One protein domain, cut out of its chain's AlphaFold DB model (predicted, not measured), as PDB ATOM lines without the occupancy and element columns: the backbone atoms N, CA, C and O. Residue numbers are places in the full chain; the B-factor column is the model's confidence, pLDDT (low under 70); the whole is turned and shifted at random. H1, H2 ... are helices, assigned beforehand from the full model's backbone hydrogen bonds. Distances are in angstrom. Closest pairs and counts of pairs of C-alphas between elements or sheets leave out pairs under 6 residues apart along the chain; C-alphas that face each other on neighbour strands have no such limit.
ATOM      1  N   ASN A 120     -52.162  -4.761  -9.223       89.81
ATOM      2  CA  ASN A 120     -52.895  -4.101  -8.139       89.81
ATOM      3  C   ASN A 120     -54.322  -3.666  -8.540       89.81
ATOM      4  O   ASN A 120     -54.965  -2.926  -7.800       89.81
ATOM      5  N   GLY A 121     -54.807  -4.066  -9.719       88.25
ATOM      6  CA  GLY A 121     -56.170  -3.804 -10.197       88.25
ATOM      7  C   GLY A 121     -56.397  -2.426 -10.829       88.25
ATOM      8  O   GLY A 121     -57.541  -2.050 -11.069       88.25
ATOM      9  N   ILE A 122     -55.344  -1.649 -11.111       90.88
ATOM     10  CA  ILE A 122     -55.503  -0.341 -11.770       90.88
ATOM     11  C   ILE A 122     -55.774  -0.569 -13.254       90.88
ATOM     12  O   ILE A 122     -54.875  -1.034 -13.953       90.88
ATOM     13  N   LEU A 123     -56.972  -0.207 -13.717       91.19
ATOM     14  CA  LEU A 123     -57.355  -0.268 -15.128       91.19
ATOM     15  C   LEU A 123     -56.491   0.669 -15.986       91.19
ATOM     16  O   LEU A 123     -56.147   1.779 -15.576       91.19
ATOM     17  N   LEU A 124     -56.155   0.218 -17.189       87.25
ATOM     18  CA  LEU A 124     -55.234   0.877 -18.105       87.25
ATOM     19  C   LEU A 124     -55.909   1.179 -19.443       87.25
ATOM     20  O   LEU A 124     -56.781   0.458 -19.915       87.25
ATOM     21  N   THR A 125     -55.438   2.234 -20.095       80.88
ATOM     22  CA  THR A 125     -55.697   2.493 -21.515       80.88
ATOM     23  C   THR A 125     -54.545   1.963 -22.368       80.88
ATOM     24  O   THR A 125     -53.452   1.705 -21.852       80.88
ATOM     25  N   ASN A 126     -54.735   1.888 -23.690       69.00
ATOM     26  CA  ASN A 126     -53.681   1.482 -24.633       69.00
ATOM     27  C   ASN A 126     -52.390   2.312 -24.509       69.00
ATOM     28  O   ASN A 126     -51.295   1.764 -24.631       69.00
ATOM     29  N   ALA A 127     -52.499   3.614 -24.213       67.81
ATOM     30  CA  ALA A 127     -51.344   4.493 -24.009       67.81
ATOM     31  C   ALA A 127     -50.535   4.122 -22.752       67.81
ATOM     32  O   ALA A 127     -49.326   4.321 -22.693       67.81
ATOM     33  N   THR A 128     -51.198   3.543 -21.751       80.38
ATOM     34  CA  THR A 128     -50.593   3.133 -20.476       80.38
ATOM     35  C   THR A 128     -50.331   1.633 -20.382       80.38
ATOM     36  O   THR A 128     -49.887   1.163 -19.335       80.38
ATOM     37  N   ALA A 129     -50.569   0.875 -21.456       81.31
ATOM     38  CA  ALA A 129     -50.413  -0.577 -21.470       81.31
ATOM     39  C   ALA A 129     -48.996  -1.026 -21.070       81.31
ATOM     40  O   ALA A 129     -48.839  -2.082 -20.472       81.31
ATOM     41  N   SER A 130     -47.963  -0.201 -21.278       87.56
ATOM     42  CA  SER A 130     -46.603  -0.493 -20.793       87.56
ATOM     43  C   SER A 130     -46.518  -0.683 -19.269       87.56
ATOM     44  O   SER A 130     -45.683  -1.446 -18.786       87.56
ATOM     45  N   ASN A 131     -47.396  -0.032 -18.495       88.38
ATOM     46  CA  ASN A 131     -47.442  -0.174 -17.038       88.38
ATOM     47  C   ASN A 131     -47.925  -1.567 -16.602       88.38
ATOM     48  O   ASN A 131     -47.564  -2.013 -15.515       88.38
ATOM     49  N   LEU A 132     -48.696  -2.274 -17.440       91.81
ATOM     50  CA  LEU A 132     -49.040  -3.682 -17.218       91.81
ATOM     51  C   LEU A 132     -47.766  -4.531 -17.235       91.81
ATOM     52  O   LEU A 132     -47.482  -5.257 -16.285       91.81
ATOM     53  N   CYS A 133     -46.964  -4.382 -18.290       90.50
ATOM     54  CA  CYS A 133     -45.747  -5.160 -18.501       90.50
ATOM     55  C   CYS A 133     -44.710  -4.913 -17.394       90.50
ATOM     56  O   CYS A 133     -43.984  -5.831 -17.018       90.50
ATOM     57  N   ALA A 134     -44.682  -3.700 -16.828       91.75
ATOM     58  CA  ALA A 134     -43.787  -3.311 -15.739       91.75
ATOM     59  C   ALA A 134     -43.952  -4.148 -14.460       91.75
ATOM     60  O   ALA A 134     -43.008  -4.240 -13.678       91.75
ATOM     61  N   ASN A 135     -45.112  -4.778 -14.243       92.44
ATOM     62  CA  ASN A 135     -45.327  -5.626 -13.068       92.44
ATOM     63  C   ASN A 135     -44.349  -6.818 -13.035       92.44
ATOM     64  O   ASN A 135     -43.844  -7.175 -11.967       92.44
ATOM     65  N   CYS A 136     -44.008  -7.365 -14.208       93.44
ATOM     66  CA  CYS A 136     -43.121  -8.524 -14.350       93.44
ATOM     67  C   CYS A 136     -41.800  -8.173 -15.057       93.44
ATOM     68  O   CYS A 136     -40.723  -8.508 -14.569       93.44
ATOM     69  N   HIS A 137     -41.848  -7.431 -16.165       91.44
ATOM     70  CA  HIS A 137     -40.690  -7.079 -16.997       91.44
ATOM     71  C   HIS A 137     -40.032  -5.764 -16.563       91.44
ATOM     72  O   HIS A 137     -39.841  -4.848 -17.362       91.44
ATOM     73  N   ARG A 138     -39.678  -5.663 -15.277       92.38
ATOM     74  CA  ARG A 138     -39.172  -4.422 -14.661       92.38
ATOM     75  C   ARG A 138     -37.930  -3.855 -15.344       92.38
ATOM     76  O   ARG A 138     -37.884  -2.657 -15.595       92.38
ATOM     77  N   GLU A 139     -36.956  -4.702 -15.669       91.44
ATOM     78  CA  GLU A 139     -35.718  -4.268 -16.334       91.44
ATOM     79  C   GLU A 139     -35.997  -3.712 -17.734       91.44
ATOM     80  O   GLU A 139     -35.592  -2.599 -18.051       91.44
ATOM     81  N   ARG A 140     -36.790  -4.428 -18.543       88.12
ATOM     82  CA  ARG A 140     -37.172  -3.964 -19.887       88.12
ATOM     83  C   ARG A 140     -37.990  -2.679 -19.846       88.12
ATOM     84  O   ARG A 140     -37.807  -1.805 -20.688       88.12
ATOM     85  N   TYR A 141     -38.876  -2.547 -18.860       88.50
ATOM     86  CA  TYR A 141     -39.627  -1.317 -18.646       88.50
ATOM     87  C   TYR A 141     -38.715  -0.153 -18.232       88.50
ATOM     88  O   TYR A 141     -38.933   0.968 -18.687       88.50
ATOM     89  N   ALA A 142     -37.680  -0.396 -17.421       87.75
ATOM     90  CA  ALA A 142     -36.686   0.620 -17.080       87.75
ATOM     91  C   ALA A 142     -35.919   1.096 -18.324       87.75
ATOM     92  O   ALA A 142     -35.839   2.303 -18.546       87.75
ATOM     93  N   ASP A 143     -35.466   0.170 -19.177       85.56
ATOM     94  CA  ASP A 143     -34.804   0.477 -20.453       85.56
ATOM     95  C   ASP A 143     -35.718   1.284 -21.391       85.56
ATOM     96  O   ASP A 143     -35.310   2.282 -21.989       85.56
ATOM     97  N   TRP A 144     -36.986   0.880 -21.506       84.25
ATOM     98  CA  TRP A 144     -38.000   1.610 -22.271       84.25
ATOM     99  C   TRP A 144     -38.211   3.029 -21.731       84.25
ATOM    100  O   TRP A 144     -38.217   3.981 -22.510       84.25
ATOM    101  N   LYS A 145     -38.303   3.189 -20.404       81.94
ATOM    102  CA  LYS A 145     -38.540   4.478 -19.736       81.94
ATOM    103  C   LYS A 145     -37.400   5.476 -19.944       81.94
ATOM    104  O   LYS A 145     -37.663   6.672 -20.010       81.94
ATOM    105  N   ILE A 146     -36.157   5.000 -20.058       82.06
ATOM    106  CA  ILE A 146     -34.990   5.840 -20.383       82.06
ATOM    107  C   ILE A 146     -34.755   5.987 -21.892       82.06
ATOM    108  O   ILE A 146     -33.772   6.601 -22.299       82.06
ATOM    109  N   GLY A 147     -35.637   5.425 -22.719       74.75
ATOM    110  CA  GLY A 147     -35.645   5.685 -24.148       74.75
ATOM    111  C   GLY A 147     -34.902   4.678 -25.026       74.75
ATOM    112  O   GLY A 147     -34.976   4.808 -26.244       74.75
ATOM    113  N   VAL A 148     -34.291   3.626 -24.462       75.94
ATOM    114  CA  VAL A 148     -33.634   2.550 -25.243       75.94
ATOM    115  C   VAL A 148     -34.624   1.881 -26.202       75.94
ATOM    116  O   VAL A 148     -34.273   1.552 -27.330       75.94
ATOM    117  N   HIS A 149     -35.875   1.735 -25.761       70.75
ATOM    118  CA  HIS A 149     -36.989   1.214 -26.562       70.75
ATOM    119  C   HIS A 149     -38.127   2.239 -26.748       70.75
ATOM    120  O   HIS A 149     -39.133   1.926 -27.377       70.75
ATOM    121  N   GLY A 150     -38.007   3.432 -26.147       56.25
ATOM    122  CA  GLY A 150     -39.101   4.396 -25.962       56.25
ATOM    123  C   GLY A 150     -38.834   5.809 -26.490       56.25
ATOM    124  O   GLY A 150     -39.744   6.626 -26.517       56.25
ATOM    125  N   THR A 151     -37.626   6.129 -26.953       56.78
ATOM    126  CA  THR A 151     -37.358   7.399 -27.638       56.78
ATOM    127  C   THR A 151     -36.696   7.107 -28.965       56.78
ATOM    128  O   THR A 151     -35.633   6.489 -29.008       56.78
ATOM    129  N   HIS A 152     -37.298   7.576 -30.053       51.88
ATOM    130  CA  HIS A 152     -36.626   7.613 -31.341       51.88
ATOM    131  C   HIS A 152     -35.451   8.588 -31.233       51.88
ATOM    132  O   HIS A 152     -35.600   9.792 -31.415       51.88
ATOM    133  N   GLY A 153     -34.267   8.061 -30.931       46.31
ATOM    134  CA  GLY A 153     -33.001   8.787 -30.979       46.31
ATOM    135  C   GLY A 153     -32.562   9.170 -32.395       46.31
ATOM    136  O   GLY A 153     -31.377   9.387 -32.599       46.31
ATOM    137  N   LEU A 154     -33.468   9.247 -33.377       40.03
ATOM    138  CA  LEU A 154     -33.167   9.673 -34.741       40.03
ATOM    139  C   LEU A 154     -34.281  10.611 -35.237       40.03
ATOM    140  O   LEU A 154     -35.429  10.218 -35.406       40.03
ATOM    141  N   ASN A 155     -33.893  11.873 -35.399       43.59
ATOM    142  CA  ASN A 155     -34.622  13.048 -35.880       43.59
ATOM    143  C   ASN A 155     -35.779  12.759 -36.876       43.59
ATOM    144  O   ASN A 155     -35.525  12.253 -37.968       43.59
ATOM    145  N   ALA A 163     -44.458  11.103 -27.518       57.16
ATOM    146  CA  ALA A 163     -44.718  10.012 -26.571       57.16
ATOM    147  C   ALA A 163     -44.014   8.707 -26.977       57.16
ATOM    148  O   ALA A 163     -44.045   8.302 -28.137       57.16
ATOM    149  N   ALA A 164     -43.405   8.028 -26.001       67.56
ATOM    150  CA  ALA A 164     -42.848   6.694 -26.203       67.56
ATOM    151  C   ALA A 164     -43.950   5.716 -26.653       67.56
ATOM    152  O   ALA A 164     -45.001   5.676 -26.003       67.56
ATOM    153  N   PRO A 165     -43.741   4.906 -27.712       75.75
ATOM    154  CA  PRO A 165     -44.719   3.894 -28.101       75.75
ATOM    155  C   PRO A 165     -44.944   2.919 -26.940       75.75
ATOM    156  O   PRO A 165     -44.003   2.568 -26.220       75.75
ATOM    157  N   SER A 166     -46.190   2.488 -26.728       81.19
ATOM    158  CA  SER A 166     -46.476   1.493 -25.692       81.19
ATOM    159  C   SER A 166     -45.899   0.126 -26.077       81.19
ATOM    160  O   SER A 166     -45.700  -0.154 -27.257       81.19
ATOM    161  N   CYS A 167     -45.641  -0.758 -25.105       82.31
ATOM    162  CA  CYS A 167     -45.065  -2.085 -25.383       82.31
ATOM    163  C   CYS A 167     -45.878  -2.865 -26.430       82.31
ATOM    164  O   CYS A 167     -45.313  -3.519 -27.304       82.31
ATOM    165  N   VAL A 168     -47.207  -2.743 -26.368       83.50
ATOM    166  CA  VAL A 168     -48.137  -3.435 -27.272       83.50
ATOM    167  C   VAL A 168     -48.233  -2.811 -28.666       83.50
ATOM    168  O   VAL A 168     -48.829  -3.406 -29.556       83.50
ATOM    169  N   ALA A 169     -47.638  -1.635 -28.886       80.88
ATOM    170  CA  ALA A 169     -47.516  -1.060 -30.224       80.88
ATOM    171  C   ALA A 169     -46.553  -1.869 -31.110       80.88
ATOM    172  O   ALA A 169     -46.649  -1.811 -32.333       80.88
ATOM    173  N   CYS A 170     -45.636  -2.628 -30.497       78.69
ATOM    174  CA  CYS A 170     -44.656  -3.451 -31.205       78.69
ATOM    175  C   CYS A 170     -44.708  -4.942 -30.822       78.69
ATOM    176  O   CYS A 170     -44.305  -5.773 -31.629       78.69
ATOM    177  N   HIS A 171     -45.202  -5.294 -29.629       82.44
ATOM    178  CA  HIS A 171     -45.287  -6.679 -29.150       82.44
ATOM    179  C   HIS A 171     -46.730  -7.157 -29.000       82.44
ATOM    180  O   HIS A 171     -47.570  -6.466 -28.430       82.44
ATOM    181  N   ASN A 172     -47.009  -8.388 -29.422       85.44
ATOM    182  CA  ASN A 172     -48.285  -9.031 -29.129       85.44
ATOM    183  C   ASN A 172     -48.212  -9.722 -27.749       85.44
ATOM    184  O   ASN A 172     -47.352 -10.570 -27.550       85.44
ATOM    185  N   PRO A 173     -49.064  -9.390 -26.766       85.12
ATOM    186  CA  PRO A 173     -48.973  -9.977 -25.427       85.12
ATOM    187  C   PRO A 173     -49.497 -11.421 -25.337       85.12
ATOM    188  O   PRO A 173     -49.217 -12.086 -24.336       85.12
TER     189      PRO A 173
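Overview. This is residues 120 to 155 and 163 to 173 of the 225 residues of the protein "Cytochrom_c3_2 domain-containing protein" of Thaumarchaeota archaeon RBG_16_49_8 (UniProt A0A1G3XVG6). This is an elongated piece with little regular structure, in which two short helices, H1 and H2, sit in the middle of a string of loops. Residues 120 to 129 lead in from one end of the long axis, residues 146 to 155 lead out toward the other, and residues 163 to 173 form a separate piece beyond a cut. The printed part has 47 residues, with H1 before H2 and no named strand; the class is all helix, though named elements hold only 12 residues. It is compact, with a radius of gyration of the C-alphas of 10.8 A, and spans 37 by 20 by 17 A.

Arrangement. H1, residues 130 to 133, and H2, residues 138 to 145, are close but not clearly touching; their closest C-alphas, those of Cys 133 and Tyr 141, are 7.2 A apart. A tight link of 4 residues joins them. In H2 every O i to N i+4 pair is within hydrogen-bond range; H1 is too short for such a pair.

Along the chain. H1 begins at C-alpha 130 (-46.603, -0.493, -20.793). H2 is 10.3 A long and ends at C-alpha 145 (-38.540, 4.478, -19.736).

Size, cuts and confidence. The C-alphas farthest apart, those of Gly 121 and Asn 155, are 37.5 A apart. Residues 156 to 162 are not printed, and C-alphas 155 and 163 are 14.1 A apart across this cut. Confidence is under 70 at residues 126 to 127, 150 to 155 and 163 to 164.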